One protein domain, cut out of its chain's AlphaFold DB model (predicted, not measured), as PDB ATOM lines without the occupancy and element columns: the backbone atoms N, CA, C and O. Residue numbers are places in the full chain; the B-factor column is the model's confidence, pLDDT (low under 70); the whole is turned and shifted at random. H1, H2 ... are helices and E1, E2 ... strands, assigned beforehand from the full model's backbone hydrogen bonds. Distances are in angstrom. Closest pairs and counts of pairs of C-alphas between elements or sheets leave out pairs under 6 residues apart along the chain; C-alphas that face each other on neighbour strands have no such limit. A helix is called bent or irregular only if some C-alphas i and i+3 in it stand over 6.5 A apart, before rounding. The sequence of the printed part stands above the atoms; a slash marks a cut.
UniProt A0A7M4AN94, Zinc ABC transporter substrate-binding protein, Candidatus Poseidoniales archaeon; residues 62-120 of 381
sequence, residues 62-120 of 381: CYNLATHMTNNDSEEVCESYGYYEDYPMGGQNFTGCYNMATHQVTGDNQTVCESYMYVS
ATOM      1  N   CYS A  62      29.303  47.325   1.257       76.00
ATOM      2  CA  CYS A  62      28.266  46.450   1.785       76.00
ATOM      3  C   CYS A  62      27.306  47.262   2.655       76.00
ATOM      4  O   CYS A  62      27.726  47.917   3.610       76.00
ATOM      5  N   TYR A  63      26.019  47.211   2.345       73.56
ATOM      6  CA  TYR A  63      24.976  47.998   2.983       73.56
ATOM      7  C   TYR A  63      23.926  47.099   3.634       73.56
ATOM      8  O   TYR A  63      23.551  46.069   3.085       73.56
ATOM      9  N   ASN A  64      23.439  47.481   4.814       78.50
ATOM     10  CA  ASN A  64      22.366  46.769   5.495       78.50
ATOM     11  C   ASN A  64      21.064  47.580   5.463       78.50
ATOM     12  O   ASN A  64      20.939  48.567   6.186       78.50
ATOM     13  N   LEU A  65      20.075  47.125   4.691       68.81
ATOM     14  CA  LEU A  65      18.796  47.820   4.488       68.81
ATOM     15  C   LEU A  65      17.981  48.002   5.778       68.81
ATOM     16  O   LEU A  65      17.270  48.987   5.916       68.81
ATOM     17  N   ALA A  66      18.103  47.091   6.747       63.94
ATOM     18  CA  ALA A  66      17.337  47.157   7.993       63.94
ATOM     19  C   ALA A  66      17.932  48.119   9.034       63.94
ATOM     20  O   ALA A  66      17.244  48.529   9.968       63.94
ATOM     21  N   THR A  67      19.225  48.434   8.932       66.31
ATOM     22  CA  THR A  67      19.938  49.262   9.924       66.31
ATOM     23  C   THR A  67      20.566  50.518   9.338       66.31
ATOM     24  O   THR A  67      21.054  51.347  10.103       66.31
ATOM     25  N   HIS A  68      20.566  50.655   8.011       64.81
ATOM     26  CA  HIS A  68      21.224  51.723   7.261       64.81
ATOM     27  C   HIS A  68      22.732  51.846   7.555       64.81
ATOM     28  O   HIS A  68      23.323  52.915   7.426       64.81
ATOM     29  N   MET A  69      23.376  50.750   7.970       70.69
ATOM     30  CA  MET A  69      24.818  50.721   8.221       70.69
ATOM     31  C   MET A  69      25.573  50.236   6.985       70.69
ATOM     32  O   MET A  69      25.214  49.218   6.394       70.69
ATOM     33  N   THR A  70      26.661  50.926   6.646       70.50
ATOM     34  CA  THR A  70      27.620  50.508   5.618       70.50
ATOM     35  C   THR A  70      28.871  49.904   6.247       70.50
ATOM     36  O   THR A  70      29.345  50.348   7.297       70.50
ATOM     37  N   ASN A  71      29.458  48.916   5.584       77.31
ATOM     38  CA  ASN A  71      30.791  48.423   5.890       77.31
ATOM     39  C   ASN A  71      31.557  48.088   4.595       77.31
ATOM     40  O   ASN A  71      30.992  48.069   3.503       77.31
ATOM     41  N   ASN A  72      32.863  47.854   4.721       79.25
ATOM     42  CA  ASN A  72      33.756  47.625   3.581       79.25
ATOM     43  C   ASN A  72      33.995  46.129   3.309       79.25
ATOM     44  O   ASN A  72      35.089  45.735   2.891       79.25
ATOM     45  N   ASP A  73      33.021  45.278   3.643       79.19
ATOM     46  CA  ASP A  73      33.078  43.859   3.323       79.19
ATOM     47  C   ASP A  73      32.929  43.666   1.809       79.19
ATOM     48  O   ASP A  73      32.120  44.321   1.156       79.19
ATOM     49  N   SER A  74      33.705  42.740   1.241       82.19
ATOM     50  CA  SER A  74      33.582  42.369  -0.173       82.19
ATOM     51  C   SER A  74      32.185  41.828  -0.483       82.19
ATOM     52  O   SER A  74      31.603  41.180   0.387       82.19
ATOM     53  N   GLU A  75      31.730  41.951  -1.730       81.50
ATOM     54  CA  GLU A  75      30.465  41.391  -2.243       81.50
ATOM     55  C   GLU A  75      30.170  39.976  -1.721       81.50
ATOM     56  O   GLU A  75      29.150  39.741  -1.079       81.50
ATOM     57  N   GLU A  76      31.139  39.060  -1.853       81.81
ATOM     58  CA  GLU A  76      31.008  37.673  -1.386       81.81
ATOM     59  C   GLU A  76      30.709  37.573   0.118       81.81
ATOM     60  O   GLU A  76      29.951  36.707   0.547       81.81
ATOM     61  N   VAL A  77      31.304  38.439   0.940       81.62
ATOM     62  CA  VAL A  77      31.063  38.463   2.387       81.62
ATOM     63  C   VAL A  77      29.718  39.110   2.684       81.62
ATOM     64  O   VAL A  77      28.981  38.567   3.506       81.62
ATOM     65  N   CYS A  78      29.387  40.205   2.003       84.81
ATOM     66  CA  CYS A  78      28.147  40.941   2.201       84.81
ATOM     67  C   CYS A  78      26.909  40.069   1.957       84.81
ATOM     68  O   CYS A  78      26.016  39.996   2.793       84.81
ATOM     69  N   GLU A  79      26.909  39.306   0.868       82.38
ATOM     70  CA  GLU A  79      25.769  38.473   0.468       82.38
ATOM     71  C   GLU A  79      25.757  37.090   1.139       82.38
ATOM     72  O   GLU A  79      24.832  36.297   0.967       82.38
ATOM     73  N   SER A  80      26.791  36.763   1.918       83.62
ATOM     74  CA  SER A  80      26.911  35.461   2.584       83.62
ATOM     75  C   SER A  80      26.238  35.391   3.954       83.62
ATOM     76  O   SER A  80      26.323  34.345   4.613       83.62
ATOM     77  N   TYR A  81      25.618  36.475   4.423       83.69
ATOM     78  CA  TYR A  81      24.824  36.462   5.647       83.69
ATOM     79  C   TYR A  81      23.496  35.731   5.421       83.69
ATOM     80  O   TYR A  81      22.791  35.956   4.447       83.69
ATOM     81  N   GLY A  82      23.159  34.819   6.333       84.06
ATOM     82  CA  GLY A  82      21.872  34.133   6.324       84.06
ATOM     83  C   GLY A  82      21.439  33.744   7.729       84.06
ATOM     84  O   GLY A  82      22.271  33.401   8.581       84.06
ATOM     85  N   TYR A  83      20.134  33.805   7.989       87.62
ATOM     86  CA  TYR A  83      19.574  33.410   9.271       87.62
ATOM     87  C   TYR A  83      19.218  31.924   9.254       87.62
ATOM     88  O   TYR A  83      18.546  31.423   8.354       87.62
ATOM     89  N   TYR A  84      19.691  31.189  10.256       86.12
ATOM     90  CA  TYR A  84      19.456  29.753  10.355       86.12
ATOM     91  C   TYR A  84      18.649  29.449  11.602       86.12
ATOM     92  O   TYR A  84      18.952  29.963  12.675       86.12
ATOM     93  N   GLU A  85      17.679  28.549  11.476       87.25
ATOM     94  CA  GLU A  85      16.892  28.043  12.596       87.25
ATOM     95  C   GLU A  85      17.109  26.542  12.777       87.25
ATOM     96  O   GLU A  85      17.037  25.765  11.823       87.25
ATOM     97  N   ASP A  86      17.386  26.123  14.016       83.94
ATOM     98  CA  ASP A  86      17.548  24.716  14.395       83.94
ATOM     99  C   ASP A  86      18.573  23.939  13.539       83.94
ATOM    100  O   ASP A  86      18.502  22.715  13.372       83.94
ATOM    101  N   TYR A  87      19.582  24.640  13.021       80.81
ATOM    102  CA  TYR A  87      20.532  24.086  12.068       80.81
ATOM    103  C   TYR A  87      21.628  23.268  12.775       80.81
ATOM    104  O   TYR A  87      22.294  23.768  13.687       80.81
ATOM    105  N   PRO A  88      21.863  21.999  12.400       78.69
ATOM    106  CA  PRO A  88      22.800  21.136  13.113       78.69
ATOM    107  C   PRO A  88      24.265  21.492  12.796       78.69
ATOM    108  O   PRO A  88      24.817  21.062  11.783       78.69
ATOM    109  N   MET A  89      24.942  22.191  13.713       74.81
ATOM    110  CA  MET A  89      26.382  22.480  13.657       74.81
ATOM    111  C   MET A  89      27.141  21.785  14.795       74.81
ATOM    112  O   MET A  89      26.871  21.981  15.977       74.81
ATOM    113  N   GLY A  90      28.125  20.943  14.457       68.06
ATOM    114  CA  GLY A  90      29.055  20.369  15.446       68.06
ATOM    115  C   GLY A  90      28.424  19.476  16.530       68.06
ATOM    116  O   GLY A  90      29.065  19.209  17.545       68.06
ATOM    117  N   GLY A  91      27.193  18.993  16.327       70.50
ATOM    118  CA  GLY A  91      26.461  18.162  17.292       70.50
ATOM    119  C   GLY A  91      25.517  18.928  18.227       70.50
ATOM    120  O   GLY A  91      24.996  18.326  19.166       70.50
ATOM    121  N   GLN A  92      25.285  20.220  17.978       76.56
ATOM    122  CA  GLN A  92      24.249  21.039  18.616       76.56
ATOM    123  C   GLN A  92      23.414  21.752  17.541       76.56
ATOM    124  O   GLN A  92      23.889  21.945  16.422       76.56
ATOM    125  N   ASN A  93      22.173  22.110  17.869       83.44
ATOM    126  CA  ASN A  93      21.346  22.950  17.002       83.44
ATOM    127  C   ASN A  93      21.748  24.414  17.201       83.44
ATOM    128  O   ASN A  93      21.896  24.863  18.341       83.44
ATOM    129  N   PHE A  94      21.935  25.126  16.097       83.25
ATOM    130  CA  PHE A  94      22.245  26.544  16.038       83.25
ATOM    131  C   PHE A  94      21.036  27.306  15.496       83.25
ATOM    132  O   PHE A  94      20.477  26.918  14.471       83.25
ATOM    133  N   THR A  95      20.679  28.389  16.182       86.31
ATOM    134  CA  THR A  95      19.718  29.376  15.693       86.31
ATOM    135  C   THR A  95      20.361  30.752  15.779       86.31
ATOM    136  O   THR A  95      20.836  31.123  16.857       86.31
ATOM    137  N   GLY A  96      20.397  31.484  14.669       86.44
ATOM    138  CA  GLY A  96      20.955  32.830  14.603       86.44
ATOM    139  C   GLY A  96      21.521  33.188  13.232       86.44
ATOM    140  O   GLY A  96      21.533  32.375  12.306       86.44
ATOM    141  N   CYS A  97      22.025  34.413  13.137       89.44
ATOM    142  CA  CYS A  97      22.658  34.919  11.932       89.44
ATOM    143  C   CYS A  97      24.061  34.333  11.746       89.44
ATOM    144  O   CYS A  97      24.878  34.327  12.675       89.44
ATOM    145  N   TYR A  98      24.346  33.830  10.550       87.81
ATOM    146  CA  TYR A  98      25.621  33.218  10.217       87.81
ATOM    147  C   TYR A  98      26.096  33.649   8.837       87.81
ATOM    148  O   TYR A  98      25.380  33.499   7.852       87.81
ATOM    149  N   ASN A  99      27.340  34.115   8.767       88.12
ATOM    150  CA  ASN A  99      27.997  34.418   7.508       88.12
ATOM    151  C   ASN A  99      28.742  33.183   6.992       88.12
ATOM    152  O   ASN A  99      29.658  32.675   7.649       88.12
ATOM    153  N   MET A 100      28.371  32.690   5.813       83.25
ATOM    154  CA  MET A 100      28.962  31.479   5.242       83.25
ATOM    155  C   MET A 100      30.382  31.676   4.697       83.25
ATOM    156  O   MET A 100      31.161  30.723   4.744       83.25
ATOM    157  N   ALA A 101      30.738  32.881   4.240       84.50
ATOM    158  CA  ALA A 101      32.067  33.194   3.715       84.50
ATOM    159  C   ALA A 101      33.104  33.350   4.837       84.50
ATOM    160  O   ALA A 101      34.208  32.805   4.765       84.50
ATOM    161  N   THR A 102      32.750  34.048   5.920       84.88
ATOM    162  CA  THR A 102      33.666  34.320   7.043       84.88
ATOM    163  C   THR A 102      33.534  33.322   8.195       84.88
ATOM    164  O   THR A 102      34.384  33.293   9.091       84.88
ATOM    165  N   HIS A 103      32.491  32.484   8.177       84.38
ATOM    166  CA  HIS A 103      32.098  31.573   9.255       84.38
ATOM    167  C   HIS A 103      31.835  32.275  10.601       84.38
ATOM    168  O   HIS A 103      32.000  31.667  11.667       84.38
ATOM    169  N   GLN A 104      31.435  33.549  10.569       83.75
ATOM    170  CA  GLN A 104      31.094  34.326  11.759       83.75
ATOM    171  C   GLN A 104      29.617  34.180  12.126       83.75
ATOM    172  O   GLN A 104      28.755  34.050  11.264       83.75
ATOM    173  N   VAL A 105      29.337  34.209  13.428       84.75
ATOM    174  CA  VAL A 105      27.980  34.263  13.982       84.75
ATOM    175  C   VAL A 105      27.780  35.648  14.575       84.75
ATOM    176  O   VAL A 105      28.590  36.062  15.412       84.75
ATOM    177  N   THR A 106      26.705  36.330  14.193       81.69
ATOM    178  CA  THR A 106      26.304  37.606  14.795       81.69
ATOM    179  C   THR A 106      25.062  37.420  15.668       81.69
ATOM    180  O   THR A 106      24.400  36.380  15.642       81.69
ATOM    181  N   GLY A 107      24.790  38.404  16.528       78.62
ATOM    182  CA  GLY A 107      23.603  38.427  17.391       78.62
ATOM    183  C   GLY A 107      22.374  39.028  16.712       78.62
ATOM    184  O   GLY A 107      21.413  39.356  17.407       78.62
ATOM    185  N   ASP A 108      22.440  39.219  15.398       85.31
ATOM    186  CA  ASP A 108      21.430  39.921  14.623       85.31
ATOM    187  C   ASP A 108      20.155  39.079  14.521       85.31
ATOM    188  O   ASP A 108      20.200  37.842  14.480       85.31
ATOM    189  N   ASN A 109      19.005  39.755  14.519       85.56
ATOM    190  CA  ASN A 109      17.727  39.103  14.256       85.56
ATOM    191  C   ASN A 109      17.625  38.725  12.766       85.56
ATOM    192  O   ASN A 109      18.473  39.105  11.959       85.56
ATOM    193  N   GLN A 110      16.592  37.962  12.409       85.19
ATOM    194  CA  GLN A 110      16.411  37.480  11.041       85.19
ATOM    195  C   GLN A 110      16.398  38.619  10.013       85.19
ATOM    196  O   GLN A 110      17.167  38.571   9.059       85.19
ATOM    197  N   THR A 111      15.623  39.675  10.272       76.50
ATOM    198  CA  THR A 111      15.505  40.842   9.390       76.50
ATOM    199  C   THR A 111      16.861  41.475   9.099       76.50
ATOM    200  O   THR A 111      17.237  41.616   7.945       76.50
ATOM    201  N   VAL A 112      17.642  41.798  10.132       80.81
ATOM    202  CA  VAL A 112      18.963  42.426   9.968       80.81
ATOM    203  C   VAL A 112      19.927  41.482   9.252       80.81
ATOM    204  O   VAL A 112      20.695  41.925   8.405       80.81
ATOM    205  N   CYS A 113      19.874  40.185   9.560       86.25
ATOM    206  CA  CYS A 113      20.754  39.190   8.959       86.25
ATOM    207  C   CYS A 113      20.534  39.017   7.453       86.25
ATOM    208  O   CYS A 113      21.492  38.820   6.714       86.25
ATOM    209  N   GLU A 114      19.282  39.081   7.009       81.50
ATOM    210  CA  GLU A 114      18.890  38.863   5.612       81.50
ATOM    211  C   GLU A 114      18.897  40.162   4.786       81.50
ATOM    212  O   GLU A 114      18.657  40.123   3.587       81.50
ATOM    213  N   SER A 115      19.205  41.306   5.411       80.69
ATOM    214  CA  SER A 115      19.149  42.639   4.786       80.69
ATOM    215  C   SER A 115      20.499  43.179   4.302       80.69
ATOM    216  O   SER A 115      20.590  44.363   3.976       80.69
ATOM    217  N   TYR A 116      21.563  42.374   4.307       78.69
ATOM    218  CA  TYR A 116      22.854  42.789   3.749       78.69
ATOM    219  C   TYR A 116      22.844  42.676   2.219       78.69
ATOM    220  O   TYR A 116      22.506  41.627   1.678       78.69
ATOM    221  N   MET A 117      23.244  43.748   1.538       71.94
ATOM    222  CA  MET A 117      23.347  43.847   0.083       71.94
ATOM    223  C   MET A 117      24.636  44.571  -0.316       71.94
ATOM    224  O   MET A 117      25.050  45.519   0.352       71.94
ATOM    225  N   TYR A 118      25.279  44.146  -1.402       77.88
ATOM    226  CA  TYR A 118      26.469  44.826  -1.908       77.88
ATOM    227  C   TYR A 118      26.092  45.870  -2.959       77.88
ATOM    228  O   TYR A 118      25.371  45.574  -3.910       77.88
ATOM    229  N   VAL A 119      26.592  47.089  -2.794       70.94
ATOM    230  CA  VAL A 119      26.398  48.207  -3.719       70.94
ATOM    231  C   VAL A 119      27.732  48.468  -4.406       70.94
ATOM    232  O   VAL A 119      28.691  48.896  -3.766       70.94
ATOM    233  N   SER A 120      27.825  48.169  -5.701       66.00
ATOM    234  CA  SER A 120      29.051  48.380  -6.476       66.00
ATOM    235  C   SER A 120      29.261  49.866  -6.791       66.00
ATOM    236  O   SER A 120      28.338  50.536  -7.242       66.00
TER     237      SER A 120
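Overview. This is residues 62 to 120 of the 381 residues of the protein "Zinc ABC transporter substrate-binding protein" of Candidatus Poseidoniales archaeon (UniProt A0A7M4AN94). At one end is a small sheet of three short strands, E2, E1 and E5, and from that end a long hairpin, E3 and E4, bent in both strands, reaches away to the other end at its turn, residues 90 and 91. Two short helices lie between these ends, H1 on the small sheet and H2 close to the base of the hairpin, where the loop after E4 also folds back beside it. The 59 printed residues hold five named strands and two named helices in the order E1 E2 H1 E3 E4 H2 E5, a mixed class; the two sheets, E2 - E1 - E5 and E3 - E4, are antiparallel. The whole is compact, with a radius of gyration of the C-alphas of 11.6 A, yet only just elongated, with spans of 38 by 19 by 11 A.

Arrangement. E1, residues 62 to 64, is the inner strand of its sheet and forms a hairpin with E2, residues 69 to 71, an edge strand; N 62 and O 71 are within hydrogen-bond range at 2.9 A. On the other side of E1 is the edge strand E5, residues 116 to 119, antiparallel at 137 degrees, with N 63 and O 117 at 2.8 A. H1, residues 75 to 78, is on this sheet at a height of 7.8 A, and the C-alphas of Glu 75 and Tyr 118, the closest of H1 and E5, are 5.3 A apart. H1 lies only just over none of the strands: 2 of its C-alphas fall on E1 and 2 on E5. E3, residues 81 to 89, and E4, residues 92 to 99, form the second hairpin, with N 84 and O 96 at 3.0 A and N 94 and O 87 at 2.8 A. E3 bends by 103 degrees at residue 86, and E4 by 84 degrees at residue 96. Residues 97 to 98 of E4 also pair, antiparallel, with residues 105 to 106. H2, residues 110 to 114, has its closest C-alphas to E3 at Gln 110 and Tyr 83, 5.4 A, and to E4 at Cys 113 and Cys 97, 5.5 A. H2 is only just not on the three-stranded sheet, with 4 pairs of C-alphas within 10 A. H1 and H2 are apart. The O i to N i+4 pair of H2 is within range; H1 is too short for one, but its O i to N i+3 pair is within range.

Along the chain. E1 begins at C-alpha 62, (28.266, 46.450, 1.785). E3 measures 16.2 A and E4 17.8 A; C-alpha 92 is at (24.249, 21.039, 18.616). E5, 9.9 A long, ends at C-alpha 119, (26.398, 48.207, -3.719).

Size, cuts and confidence. The two C-alphas farthest apart, those of Gly 91 and Ser 120, are 38.5 A apart. The printed part has no cut. No link is long; E4 to H2 is short, and the others are tight. The mean pLDDT of the printed part is 79.8, and residues 65 to 68, 90 and 120 are under 70.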